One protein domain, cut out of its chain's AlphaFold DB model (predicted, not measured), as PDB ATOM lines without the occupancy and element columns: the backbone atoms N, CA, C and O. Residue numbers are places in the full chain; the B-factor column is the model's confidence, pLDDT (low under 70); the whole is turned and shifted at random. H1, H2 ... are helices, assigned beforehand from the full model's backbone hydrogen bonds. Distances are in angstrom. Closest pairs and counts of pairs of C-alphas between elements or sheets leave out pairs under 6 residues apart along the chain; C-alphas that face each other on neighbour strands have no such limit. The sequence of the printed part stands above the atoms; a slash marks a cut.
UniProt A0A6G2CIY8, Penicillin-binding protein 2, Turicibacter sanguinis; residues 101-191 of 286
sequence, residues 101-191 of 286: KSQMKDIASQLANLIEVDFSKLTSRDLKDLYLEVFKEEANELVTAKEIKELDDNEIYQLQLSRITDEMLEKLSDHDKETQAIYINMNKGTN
ATOM      1  N   LYS A 101     -14.365  29.718 -49.473       87.50
ATOM      2  CA  LYS A 101     -14.854  31.041 -49.037       87.50
ATOM      3  C   LYS A 101     -13.917  31.730 -48.038       87.50
ATOM      4  O   LYS A 101     -13.809  32.947 -48.080       87.50
ATOM      5  N   SER A 102     -13.256  30.964 -47.164       88.69
ATOM      6  CA  SER A 102     -12.283  31.503 -46.201       88.69
ATOM      7  C   SER A 102     -11.063  32.064 -46.921       88.69
ATOM      8  O   SER A 102     -10.724  33.219 -46.724       88.69
ATOM      9  N   GLN A 103     -10.473  31.285 -47.831       90.06
ATOM     10  CA  GLN A 103      -9.315  31.728 -48.613       90.06
ATOM     11  C   GLN A 103      -9.641  32.953 -49.467       90.06
ATOM     12  O   GLN A 103      -8.828  33.860 -49.584       90.06
ATOM     13  N   MET A 104     -10.846  33.013 -50.037       89.94
ATOM     14  CA  MET A 104     -11.296  34.182 -50.790       89.94
ATOM     15  C   MET A 104     -11.353  35.444 -49.918       89.94
ATOM     16  O   MET A 104     -10.982  36.515 -50.383       89.94
ATOM     17  N   LYS A 105     -11.779  35.326 -48.655       90.75
ATOM     18  CA  LYS A 105     -11.760  36.447 -47.703       90.75
ATOM     19  C   LYS A 105     -10.346  36.838 -47.303       90.75
ATOM     20  O   LYS A 105     -10.066  38.026 -47.213       90.75
ATOM     21  N   ASP A 106      -9.454  35.866 -47.138       92.44
ATOM     22  CA  ASP A 106      -8.043  36.143 -46.864       92.44
ATOM     23  C   ASP A 106      -7.412  36.931 -48.024       92.44
ATOM     24  O   ASP A 106      -6.711  37.914 -47.796       92.44
ATOM     25  N   ILE A 107      -7.720  36.557 -49.272       93.25
ATOM     26  CA  ILE A 107      -7.298  37.297 -50.471       93.25
ATOM     27  C   ILE A 107      -7.926  38.697 -50.494       93.25
ATOM     28  O   ILE A 107      -7.225  39.669 -50.765       93.25
ATOM     29  N   ALA A 108      -9.219  38.824 -50.177       94.19
ATOM     30  CA  ALA A 108      -9.898  40.118 -50.108       94.19
ATOM     31  C   ALA A 108      -9.247  41.052 -49.076       94.19
ATOM     32  O   ALA A 108      -9.027  42.224 -49.365       94.19
ATOM     33  N   SER A 109      -8.897  40.518 -47.904       93.75
ATOM     34  CA  SER A 109      -8.236  41.252 -46.824       93.75
ATOM     35  C   SER A 109      -6.819  41.679 -47.211       93.75
ATOM     36  O   SER A 109      -6.424  42.819 -46.973       93.75
ATOM     37  N   GLN A 110      -6.058  40.797 -47.869       94.38
ATOM     38  CA  GLN A 110      -4.745  41.153 -48.405       94.38
ATOM     39  C   GLN A 110      -4.849  42.244 -49.470       94.38
ATOM     40  O   GLN A 110      -4.065  43.185 -49.438       94.38
ATOM     41  N   LEU A 111      -5.833  42.158 -50.368       94.56
ATOM     42  CA  LEU A 111      -6.051  43.165 -51.401       94.56
ATOM     43  C   LEU A 111      -6.492  44.512 -50.802       94.56
ATOM     44  O   LEU A 111      -5.987  45.543 -51.233       94.56
ATOM     45  N   ALA A 112      -7.342  44.513 -49.770       94.81
ATOM     46  CA  ALA A 112      -7.749  45.725 -49.046       94.81
ATOM     47  C   ALA A 112      -6.567  46.471 -48.400       94.81
ATOM     48  O   ALA A 112      -6.613  47.680 -48.234       94.81
ATOM     49  N   ASN A 113      -5.470  45.779 -48.067       94.12
ATOM     50  CA  ASN A 113      -4.254  46.440 -47.570       94.12
ATOM     51  C   ASN A 113      -3.476  47.191 -48.662       94.12
ATOM     52  O   ASN A 113      -2.597  47.989 -48.339       94.12
ATOM     53  N   LEU A 114      -3.731  46.886 -49.936       92.81
ATOM     54  CA  LEU A 114      -2.970  47.406 -51.073       92.81
ATOM     55  C   LEU A 114      -3.724  48.493 -51.840       92.81
ATOM     56  O   LEU A 114      -3.082  49.316 -52.491       92.81
ATOM     57  N   ILE A 115      -5.059  48.472 -51.808       93.38
ATOM     58  CA  ILE A 115      -5.909  49.367 -52.598       93.38
ATOM     59  C   ILE A 115      -7.094  49.885 -51.790       93.38
ATOM     60  O   ILE A 115      -7.681  49.160 -50.993       93.38
ATOM     61  N   GLU A 116      -7.510  51.112 -52.089       91.56
ATOM     62  CA  GLU A 116      -8.722  51.700 -51.509       91.56
ATOM     63  C   GLU A 116      -9.938  51.334 -52.366       91.56
ATOM     64  O   GLU A 116      -9.929  51.532 -53.585       91.56
ATOM     65  N   VAL A 117     -11.011  50.817 -51.771       90.56
ATOM     66  CA  VAL A 117     -12.211  50.414 -52.523       90.56
ATOM     67  C   VAL A 117     -13.440  51.116 -51.975       90.56
ATOM     68  O   VAL A 117     -13.712  51.105 -50.783       90.56
ATOM     69  N   ASP A 118     -14.230  51.698 -52.876       89.38
ATOM     70  CA  ASP A 118     -15.488  52.339 -52.508       89.38
ATOM     71  C   ASP A 118     -16.478  51.322 -51.913       89.38
ATOM     72  O   ASP A 118     -17.014  50.454 -52.610       89.38
ATOM     73  N   PHE A 119     -16.746  51.465 -50.617       89.62
ATOM     74  CA  PHE A 119     -17.707  50.662 -49.865       89.62
ATOM     75  C   PHE A 119     -19.075  51.346 -49.705       89.62
ATOM     76  O   PHE A 119     -19.965  50.794 -49.058       89.62
ATOM     77  N   SER A 120     -19.307  52.509 -50.328       88.06
ATOM     78  CA  SER A 120     -20.600  53.217 -50.262       88.06
ATOM     79  C   SER A 120     -21.771  52.417 -50.846       88.06
ATOM     80  O   SER A 120     -22.931  52.658 -50.513       88.06
ATOM     81  N   LYS A 121     -21.471  51.445 -51.715       85.44
ATOM     82  CA  LYS A 121     -22.450  50.557 -52.355       85.44
ATOM     83  C   LYS A 121     -22.864  49.366 -51.483       85.44
ATOM     84  O   LYS A 121     -23.730  48.603 -51.914       85.44
ATOM     85  N   LEU A 122     -22.250  49.173 -50.312       88.62
ATOM     86  CA  LEU A 122     -22.633  48.104 -49.392       88.62
ATOM     87  C   LEU A 122     -24.057  48.320 -48.886       88.62
ATOM     88  O   LEU A 122     -24.433  49.410 -48.454       88.62
ATOM     89  N   THR A 123     -24.862  47.263 -48.923       91.38
ATOM     90  CA  THR A 123     -26.210  47.312 -48.363       91.38
ATOM     91  C   THR A 123     -26.156  47.172 -46.843       91.38
ATOM     92  O   THR A 123     -25.227  46.585 -46.287       91.38
ATOM     93  N   SER A 124     -27.199  47.624 -46.140       89.19
ATOM     94  CA  SER A 124     -27.318  47.397 -44.690       89.19
ATOM     95  C   SER A 124     -27.251  45.910 -44.326       89.19
ATOM     96  O   SER A 124     -26.834  45.563 -43.228       89.19
ATOM     97  N   ARG A 125     -27.654  45.021 -45.244       90.19
ATOM     98  CA  ARG A 125     -27.533  43.574 -45.062       90.19
ATOM     99  C   ARG A 125     -26.073  43.130 -45.080       90.19
ATOM    100  O   ARG A 125     -25.669  42.416 -44.175       90.19
ATOM    101  N   ASP A 126     -25.297  43.602 -46.050       91.19
ATOM    102  CA  ASP A 126     -23.878  43.260 -46.178       91.19
ATOM    103  C   ASP A 126     -23.077  43.687 -44.940       91.19
ATOM    104  O   ASP A 126     -22.221  42.945 -44.465       91.19
ATOM    105  N   LEU A 127     -23.395  44.862 -44.387       90.44
ATOM    106  CA  LEU A 127     -22.781  45.370 -43.156       90.44
ATOM    107  C   LEU A 127     -23.164  44.538 -41.928       90.44
ATOM    108  O   LEU A 127     -22.326  44.287 -41.065       90.44
ATOM    109  N   LYS A 128     -24.418  44.084 -41.844       90.56
ATOM    110  CA  LYS A 128     -24.870  43.195 -40.766       90.56
ATOM    111  C   LYS A 128     -24.210  41.823 -40.853       90.56
ATOM    112  O   LYS A 128     -23.782  41.300 -39.831       90.56
ATOM    113  N   ASP A 129     -24.084  41.274 -42.057       89.50
ATOM    114  CA  ASP A 129     -23.380  40.012 -42.293       89.50
ATOM    115  C   ASP A 129     -21.905  40.115 -41.882       89.50
ATOM    116  O   ASP A 129     -21.395  39.232 -41.193       89.50
ATOM    117  N   LEU A 130     -21.248  41.230 -42.220       90.06
ATOM    118  CA  LEU A 130     -19.890  41.532 -41.769       90.06
ATOM    119  C   LEU A 130     -19.803  41.640 -40.238       90.06
ATOM    120  O   LEU A 130     -18.903  41.066 -39.629       90.06
ATOM    121  N   TYR A 131     -20.757  42.323 -39.597       89.62
ATOM    122  CA  TYR A 131     -20.790  42.466 -38.139       89.62
ATOM    123  C   TYR A 131     -20.859  41.113 -37.422       89.62
ATOM    124  O   TYR A 131     -20.118  40.885 -36.467       89.62
ATOM    125  N   LEU A 132     -21.707  40.196 -37.901       88.88
ATOM    126  CA  LEU A 132     -21.826  38.847 -37.337       88.88
ATOM    127  C   LEU A 132     -20.527  38.045 -37.441       88.88
ATOM    128  O   LEU A 132     -20.265  37.168 -36.617       88.88
ATOM    129  N   GLU A 133     -19.715  38.326 -38.455       86.69
ATOM    130  CA  GLU A 133     -18.455  37.635 -38.674       86.69
ATOM    131  C   GLU A 133     -17.300  38.213 -37.854       86.69
ATOM    132  O   GLU A 133     -16.512  37.440 -37.304       86.69
ATOM    133  N   VAL A 134     -17.208  39.541 -37.758       88.44
ATOM    134  CA  VAL A 134     -16.146  40.233 -37.015       88.44
ATOM    135  C   VAL A 134     -16.397  40.145 -35.508       88.44
ATOM    136  O   VAL A 134     -15.499  39.791 -34.745       88.44
ATOM    137  N   PHE A 135     -17.636  40.378 -35.069       88.75
ATOM    138  CA  PHE A 135     -18.020  40.443 -33.657       88.75
ATOM    139  C   PHE A 135     -18.843  39.222 -33.225       88.75
ATOM    140  O   PHE A 135     -19.935  39.357 -32.676       88.75
ATOM    141  N   LYS A 136     -18.313  38.010 -33.445       85.62
ATOM    142  CA  LYS A 136     -19.017  36.743 -33.142       85.62
ATOM    143  C   LYS A 136     -19.519  36.650 -31.701       85.62
ATOM    144  O   LYS A 136     -20.622  36.169 -31.468       85.62
ATOM    145  N   GLU A 137     -18.718  37.107 -30.742       84.19
ATOM    146  CA  GLU A 137     -19.083  37.071 -29.321       84.19
ATOM    147  C   GLU A 137     -20.250  38.024 -29.022       84.19
ATOM    148  O   GLU A 137     -21.275  37.585 -28.504       84.19
ATOM    149  N   GLU A 138     -20.166  39.294 -29.449       84.56
ATOM    150  CA  GLU A 138     -21.262  40.266 -29.276       84.56
ATOM    151  C   GLU A 138     -22.531  39.805 -30.008       84.56
ATOM    152  O   GLU A 138     -23.636  39.930 -29.489       84.56
ATOM    153  N   ALA A 139     -22.387  39.213 -31.197       81.44
ATOM    154  CA  ALA A 139     -23.496  38.670 -31.972       81.44
ATOM    155  C   ALA A 139     -24.203  37.495 -31.277       81.44
ATOM    156  O   ALA A 139     -25.427  37.359 -31.382       81.44
ATOM    157  N   ASN A 140     -23.466  36.644 -30.563       82.56
ATOM    158  CA  ASN A 140     -24.041  35.539 -29.795       82.56
ATOM    159  C   ASN A 140     -24.770  36.037 -28.541       82.56
ATOM    160  O   ASN A 140     -25.795  35.468 -28.170       82.56
ATOM    161  N   GLU A 141     -24.300  37.124 -27.925       84.44
ATOM    162  CA  GLU A 141     -24.973  37.764 -26.787       84.44
ATOM    163  C   GLU A 141     -26.307  38.422 -27.167       84.44
ATOM    164  O   GLU A 141     -27.191  38.564 -26.319       84.44
ATOM    165  N   LEU A 142     -26.504  38.763 -28.448       81.69
ATOM    166  CA  LEU A 142     -27.787  39.264 -28.946       81.69
ATOM    167  C   LEU A 142     -28.907  38.222 -28.857       81.69
ATOM    168  O   LEU A 142     -30.065  38.600 -29.028       81.69
ATOM    169  N   VAL A 143     -28.609  36.941 -28.611       82.69
ATOM    170  CA  VAL A 143     -29.592  35.848 -28.538       82.69
ATOM    171  C   VAL A 143     -29.564  35.194 -27.158       82.69
ATOM    172  O   VAL A 143     -28.518  34.862 -26.608       82.69
ATOM    173  N   THR A 144     -30.737  34.975 -26.568       83.81
ATOM    174  CA  THR A 144     -30.840  34.381 -25.231       83.81
ATOM    175  C   THR A 144     -30.597  32.871 -25.293       83.81
ATOM    176  O   THR A 144     -31.090  32.191 -26.187       83.81
ATOM    177  N   ALA A 145     -29.982  32.285 -24.260       78.81
ATOM    178  CA  ALA A 145     -29.772  30.831 -24.148       78.81
ATOM    179  C   ALA A 145     -31.056  29.966 -24.219       78.81
ATOM    180  O   ALA A 145     -30.970  28.750 -24.389       78.81
ATOM    181  N   LYS A 146     -32.241  30.570 -24.047       74.94
ATOM    182  CA  LYS A 146     -33.542  29.921 -24.282       74.94
ATOM    183  C   LYS A 146     -33.883  29.856 -25.771       74.94
ATOM    184  O   LYS A 146     -34.264  28.801 -26.251       74.94
ATOM    185  N   GLU A 147     -33.670  30.956 -26.488       78.75
ATOM    186  CA  GLU A 147     -33.932  31.083 -27.924       78.75
ATOM    187  C   GLU A 147     -33.013  30.146 -28.724       78.75
ATOM    188  O   GLU A 147     -33.483  29.460 -29.619       78.75
ATOM    189  N   ILE A 148     -31.748  29.997 -28.307       78.75
ATOM    190  CA  ILE A 148     -30.783  29.055 -28.914       78.75
ATOM    191  C   ILE A 148     -31.227  27.584 -28.788       78.75
ATOM    192  O   ILE A 148     -30.830  26.741 -29.582       78.75
ATOM    193  N   LYS A 149     -32.026  27.242 -27.768       80.06
ATOM    194  CA  LYS A 149     -32.501  25.863 -27.547       80.06
ATOM    195  C   LYS A 149     -33.836  25.560 -28.220       80.06
ATOM    196  O   LYS A 149     -34.166  24.385 -28.360       80.06
ATOM    197  N   GLU A 150     -34.615  26.588 -28.540       82.44
ATOM    198  CA  GLU A 150     -35.972  26.451 -29.079       82.44
ATOM    199  C   GLU A 150     -36.044  26.690 -30.591       82.44
ATOM    200  O   GLU A 150     -36.934  26.134 -31.230       82.44
ATOM    201  N   LEU A 151     -35.132  27.490 -31.150       83.56
ATOM    202  CA  LEU A 151     -35.145  27.910 -32.551       83.56
ATOM    203  C   LEU A 151     -34.128  27.146 -33.404       83.56
ATOM    204  O   LEU A 151     -33.129  26.634 -32.897       83.56
ATOM    205  N   ASP A 152     -34.388  27.104 -34.710       87.00
ATOM    206  CA  ASP A 152     -33.454  26.575 -35.710       87.00
ATOM    207  C   ASP A 152     -32.303  27.557 -36.003       87.00
ATOM    208  O   ASP A 152     -32.449  28.773 -35.848       87.00
ATOM    209  N   ASP A 153     -31.172  27.049 -36.502       83.38
ATOM    210  CA  ASP A 153     -29.971  27.847 -36.802       83.38
ATOM    211  C   ASP A 153     -30.271  29.022 -37.753       83.38
ATOM    212  O   ASP A 153     -29.730  30.122 -37.604       83.38
ATOM    213  N   ASN A 154     -31.173  28.825 -38.720       87.06
ATOM    214  CA  ASN A 154     -31.572  29.883 -39.648       87.06
ATOM    215  C   ASN A 154     -32.436  30.955 -38.963       87.06
ATOM    216  O   ASN A 154     -32.284  32.145 -39.233       87.06
ATOM    217  N   GLU A 155     -33.323  30.558 -38.050       86.38
ATOM    218  CA  GLU A 155     -34.157  31.490 -37.285       86.38
ATOM    219  C   GLU A 155     -33.304  32.334 -36.333       86.38
ATOM    220  O   GLU A 155     -33.498  33.548 -36.258       86.38
ATOM    221  N   ILE A 156     -32.312  31.717 -35.682       85.75
ATOM    222  CA  ILE A 156     -31.313  32.405 -34.854       85.75
ATOM    223  C   ILE A 156     -30.566  33.447 -35.688       85.75
ATOM    224  O   ILE A 156     -30.470  34.606 -35.284       85.75
ATOM    225  N   TYR A 157     -30.102  33.074 -36.880       86.56
ATOM    226  CA  TYR A 157     -29.398  33.988 -37.776       86.56
ATOM    227  C   TYR A 157     -30.272  35.178 -38.217       86.56
ATOM    228  O   TYR A 157     -29.837  36.328 -38.141       86.56
ATOM    229  N   GLN A 158     -31.537  34.954 -38.599       87.31
ATOM    230  CA  GLN A 158     -32.454  36.058 -38.929       87.31
ATOM    231  C   GLN A 158     -32.722  36.971 -37.723       87.31
ATOM    232  O   GLN A 158     -32.799  38.195 -37.859       87.31
ATOM    233  N   LEU A 159     -32.841  36.386 -36.530       87.31
ATOM    234  CA  LEU A 159     -33.032  37.117 -35.283       87.31
ATOM    235  C   LEU A 159     -31.825  38.016 -34.986       87.31
ATOM    236  O   LEU A 159     -32.008  39.198 -34.689       87.31
ATOM    237  N   GLN A 160     -30.607  37.493 -35.139       86.62
ATOM    238  CA  GLN A 160     -29.368  38.258 -34.994       86.62
ATOM    239  C   GLN A 160     -29.325  39.442 -35.969       86.62
ATOM    240  O   GLN A 160     -29.137  40.578 -35.537       86.62
ATOM    241  N   LEU A 161     -29.623  39.222 -37.254       87.94
ATOM    242  CA  LEU A 161     -29.698  40.297 -38.254       87.94
ATOM    243  C   LEU A 161     -30.721  41.385 -37.893       87.94
ATOM    244  O   LEU A 161     -30.497  42.572 -38.151       87.94
ATOM    245  N   SER A 162     -31.852  41.000 -37.298       87.25
ATOM    246  CA  SER A 162     -32.898  41.945 -36.891       87.25
ATOM    247  C   SER A 162     -32.504  42.798 -35.681       87.25
ATOM    248  O   SER A 162     -32.935  43.946 -35.586       87.25
ATOM    249  N   ARG A 163     -31.673  42.254 -34.781       89.44
ATOM    250  CA  ARG A 163     -31.251  42.895 -33.524       89.44
ATOM    251  C   ARG A 163     -30.045  43.821 -33.685       89.44
ATOM    252  O   ARG A 163     -29.835  44.663 -32.817       89.44
ATOM    253  N   ILE A 164     -29.290  43.703 -34.778       89.69
ATOM    254  CA  ILE A 164     -28.194  44.631 -35.086       89.69
ATOM    255  C   ILE A 164     -28.766  46.014 -35.420       89.69
ATOM    256  O   ILE A 164     -29.531  46.169 -36.382       89.69
ATOM    257  N   THR A 165     -28.360  47.005 -34.626       87.94
ATOM    258  CA  THR A 165     -28.696  48.425 -34.790       87.94
ATOM    259  C   THR A 165     -27.651  49.152 -35.636       87.94
ATOM    260  O   THR A 165     -26.516  48.699 -35.760       87.94
ATOM    261  N   ASP A 166     -28.015  50.310 -36.189       85.75
ATOM    262  CA  ASP A 166     -27.098  51.114 -37.007       85.75
ATOM    263  C   ASP A 166     -25.883  51.614 -36.199       85.75
ATOM    264  O   ASP A 166     -24.770  51.637 -36.715       85.75
ATOM    265  N   GLU A 167     -26.053  51.888 -34.900       86.31
ATOM    266  CA  GLU A 167     -24.955  52.253 -33.985       86.31
ATOM    267  C   GLU A 167     -23.899  51.142 -33.850       86.31
ATOM    268  O   GLU A 167     -22.708  51.413 -33.709       86.31
ATOM    269  N   MET A 168     -24.313  49.871 -33.904       83.94
ATOM    270  CA  MET A 168     -23.374  48.746 -33.883       83.94
ATOM    271  C   MET A 168     -22.562  48.676 -35.179       83.94
ATOM    272  O   MET A 168     -21.387  48.316 -35.147       83.94
ATOM    273  N   LEU A 169     -23.159  49.065 -36.309       86.19
ATOM    274  CA  LEU A 169     -22.488  49.077 -37.608       86.19
ATOM    275  C   LEU A 169     -21.419  50.175 -37.703       86.19
ATOM    276  O   LEU A 169     -20.453  50.010 -38.444       86.19
ATOM    277  N   GLU A 170     -21.537  51.259 -36.933       87.62
ATOM    278  CA  GLU A 170     -20.503  52.303 -36.862       87.62
ATOM    279  C   GLU A 170     -19.200  51.815 -36.214       87.62
ATOM    280  O   GLU A 170     -18.141  52.381 -36.480       87.62
ATOM    281  N   LYS A 171     -19.241  50.737 -35.414       88.50
ATOM    282  CA  LYS A 171     -18.033  50.117 -34.841       88.50
ATOM    283  C   LYS A 171     -17.154  49.423 -35.887       88.50
ATOM    284  O   LYS A 171     -16.008  49.101 -35.582       88.50
ATOM    285  N   LEU A 172     -17.687  49.138 -37.079       88.44
ATOM    286  CA  LEU A 172     -16.943  48.466 -38.142       88.44
ATOM    287  C   LEU A 172     -15.846  49.384 -38.680       88.44
ATOM    288  O   LEU A 172     -16.123  50.522 -39.078       88.44
ATOM    289  N   SER A 173     -14.624  48.856 -38.738       91.81
ATOM    290  CA  SER A 173     -13.496  49.546 -39.358       91.81
ATOM    291  C   SER A 173     -13.776  49.781 -40.839       91.81
ATOM    292  O   SER A 173     -14.411  48.958 -41.501       91.81
ATOM    293  N   ASP A 174     -13.272  50.885 -41.384       91.44
ATOM    294  CA  ASP A 174     -13.369  51.139 -42.822       91.44
ATOM    295  C   ASP A 174     -12.623  50.061 -43.620       91.44
ATOM    296  O   ASP A 174     -13.134  49.599 -44.633       91.44
ATOM    297  N   HIS A 175     -11.521  49.533 -43.079       91.00
ATOM    298  CA  HIS A 175     -10.798  48.398 -43.664       91.00
ATOM    299  C   HIS A 175     -11.641  47.112 -43.740       91.00
ATOM    300  O   HIS A 175     -11.603  46.389 -44.740       91.00
ATOM    301  N   ASP A 176     -12.467  46.841 -42.722       91.81
ATOM    302  CA  ASP A 176     -13.370  45.681 -42.731       91.81
ATOM    303  C   ASP A 176     -14.461  45.859 -43.799       91.81
ATOM    304  O   ASP A 176     -14.824  44.913 -44.502       91.81
ATOM    305  N   LYS A 177     -14.965  47.091 -43.961       93.06
ATOM    306  CA  LYS A 177     -15.945  47.435 -45.002       93.06
ATOM    307  C   LYS A 177     -15.335  47.311 -46.398       93.06
ATOM    308  O   LYS A 177     -15.982  46.756 -47.284       93.06
ATOM    309  N   GLU A 178     -14.101  47.765 -46.600       93.94
ATOM    310  CA  GLU A 178     -13.363  47.596 -47.859       93.94
ATOM    311  C   GLU A 178     -13.164  46.117 -48.192       93.94
ATOM    312  O   GLU A 178     -13.519  45.672 -49.287       93.94
ATOM    313  N   THR A 179     -12.692  45.332 -47.220       94.06
ATOM    314  CA  THR A 179     -12.536  43.877 -47.348       94.06
ATOM    315  C   THR A 179     -13.855  43.217 -47.752       94.06
ATOM    316  O   THR A 179     -13.891  42.397 -48.674       94.06
ATOM    317  N   GLN A 180     -14.966  43.606 -47.120       94.19
ATOM    318  CA  GLN A 180     -16.289  43.083 -47.443       94.19
ATOM    319  C   GLN A 180     -16.758  43.497 -48.844       94.19
ATOM    320  O   GLN A 180     -17.321  42.675 -49.571       94.19
ATOM    321  N   ALA A 181     -16.515  44.743 -49.253       93.75
ATOM    322  CA  ALA A 181     -16.845  45.227 -50.591       93.75
ATOM    323  C   ALA A 181     -16.080  44.453 -51.674       93.75
ATOM    324  O   ALA A 181     -16.674  44.020 -52.668       93.75
ATOM    325  N   ILE A 182     -14.787  44.208 -51.448       94.12
ATOM    326  CA  ILE A 182     -13.944  43.377 -52.310       94.12
ATOM    327  C   ILE A 182     -14.491  41.949 -52.359       94.12
ATOM    328  O   ILE A 182     -14.771  41.453 -53.448       94.12
ATOM    329  N   TYR A 183     -14.733  41.315 -51.208       92.75
ATOM    330  CA  TYR A 183     -15.258  39.948 -51.132       92.75
ATOM    331  C   TYR A 183     -16.589  39.783 -51.881       92.75
ATOM    332  O   TYR A 183     -16.775  38.827 -52.637       92.75
ATOM    333  N   ILE A 184     -17.510  40.736 -51.726       90.69
ATOM    334  CA  ILE A 184     -18.786  40.733 -52.447       90.69
ATOM    335  C   ILE A 184     -18.556  40.825 -53.954       90.69
ATOM    336  O   ILE A 184     -19.204  40.100 -54.706       90.69
ATOM    337  N   ASN A 185     -17.642  41.681 -54.415       89.56
ATOM    338  CA  ASN A 185     -17.319  41.789 -55.838       89.56
ATOM    339  C   ASN A 185     -16.607  40.540 -56.380       89.56
ATOM    340  O   ASN A 185     -16.887  40.137 -57.507       89.56
ATOM    341  N   MET A 186     -15.770  39.878 -55.579       89.25
ATOM    342  CA  MET A 186     -15.133  38.603 -55.930       89.25
ATOM    343  C   MET A 186     -16.154  37.474 -56.089       89.25
ATOM    344  O   MET A 186     -16.047  36.670 -57.013       89.25
ATOM    345  N   ASN A 187     -17.156  37.434 -55.207       87.06
ATOM    346  CA  ASN A 187     -18.194  36.402 -55.176       87.06
ATOM    347  C   ASN A 187     -19.379  36.688 -56.125       87.06
ATOM    348  O   ASN A 187     -20.316  35.892 -56.208       87.06
ATOM    349  N   LYS A 188     -19.378  37.826 -56.835       80.56
ATOM    350  CA  LYS A 188     -20.326  38.082 -57.931       80.56
ATOM    351  C   LYS A 188     -19.987  37.195 -59.135       80.56
ATOM    352  O   LYS A 188     -18.881  36.699 -59.271       80.56
ATOM    353  N   GLY A 189     -20.945  36.978 -60.029       69.56
ATOM    354  CA  GLY A 189     -20.700  36.221 -61.262       69.56
ATOM    355  C   GLY A 189     -20.683  34.699 -61.088       69.56
ATOM    356  O   GLY A 189     -21.191  34.145 -60.114       69.56
ATOM    357  N   THR A 190     -20.180  34.012 -62.109       65.75
ATOM    358  CA  THR A 190     -20.111  32.547 -62.178       65.75
ATOM    359  C   THR A 190     -18.659  32.097 -62.273       65.75
ATOM    360  O   THR A 190     -17.794  32.878 -62.673       65.75
ATOM    361  N   ASN A 191     -18.387  30.831 -61.949       64.38
ATOM    362  CA  ASN A 191     -17.049  30.252 -62.095       64.38
ATOM    363  C   ASN A 191     -16.470  30.579 -63.479       64.38
ATOM    364  O   ASN A 191     -17.193  30.512 -64.475       64.38
TER     365      ASN A 191
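This is residues 101 to 191 of the 286 residues of the protein "Penicillin-binding protein 2" of Turicibacter sanguinis (UniProt A0A6G2CIY8). One helix, H2, sits in the middle between two groups: on one side the pair H1 and H7, which cross at a steep tilt, and on the other side H5 with the short helices H3 and H4. H4 is the farthest helix from the middle, and four-residue H6 lies beside H2, between H5 and H7 along the chain. The printed part has 91 residues with seven named helices, H1 to H7 in that order, and no named strand; its class is all helix. It is only just compact, close to loose, with a radius of gyration of the C-alphas of 14.5 A, and it spans 44 by 32 by 20 A.

H1, residues 101 to 112, touches H7, residues 174 to 186, at a steep tilt of 56 degrees, opposite ways; their closest C-alphas, of Ser 109 and Thr 179, are 5.1 A apart. H7 also touches H2, residues 124 to 134, with residues 176 to 180 alone; the closest C-alphas, of Leu 130 and Gln 180, are 6.9 A apart, and the lines stand at 70.4 degrees, only just about perpendicular. H1 and H2 are apart. H3, residues 136 to 141, is close to H2 but not clearly touching, with the C-alphas of Leu 132 and Ala 139 closest at 5.6 A. H5, residues 153 to 163, touches H2 at a steep tilt of 68 degrees, only just short of about perpendicular, opposite ways; the C-alphas of Lys 128 and Leu 161 are closest at 6.2 A. H4, residues 147 to 150, is close to H5 but not clearly touching, with the C-alphas of Ile 148 and Ile 156 closest at 6.8 A. H6, residues 166 to 169, and H2 only just touch, with 3 pairs of C-alphas within 8 A, the closest being Leu 127 and Leu 169 at 6.7 A. In H1, H2, H3, H5 and H7 every O i to N i+4 pair is within hydrogen-bond range; H4 and H6 are too short for such a pair.

H1 begins at C-alpha 101, (-14.854, 31.041, -49.037), and is 16.3 A long from first to last C-alpha. H2 measures 15.3 A and begins at C-alpha 124, (-27.318, 47.397, -44.690). H3 to H6 follow, of which H5 is 15.5 A long. H7, the longest helix by residues, measures 18.2 A and ends at C-alpha 186, (-15.133, 38.603, -55.930).

The C-alphas of Leu 114 and Glu 150, the two farthest apart, are 44.9 A from each other. The printed part has no cut. The link from H1 to H2, 11 residues, is long; the other links are tight. The mean pLDDT of the printed part is 87.5, and residues 189 to 191 are under 70.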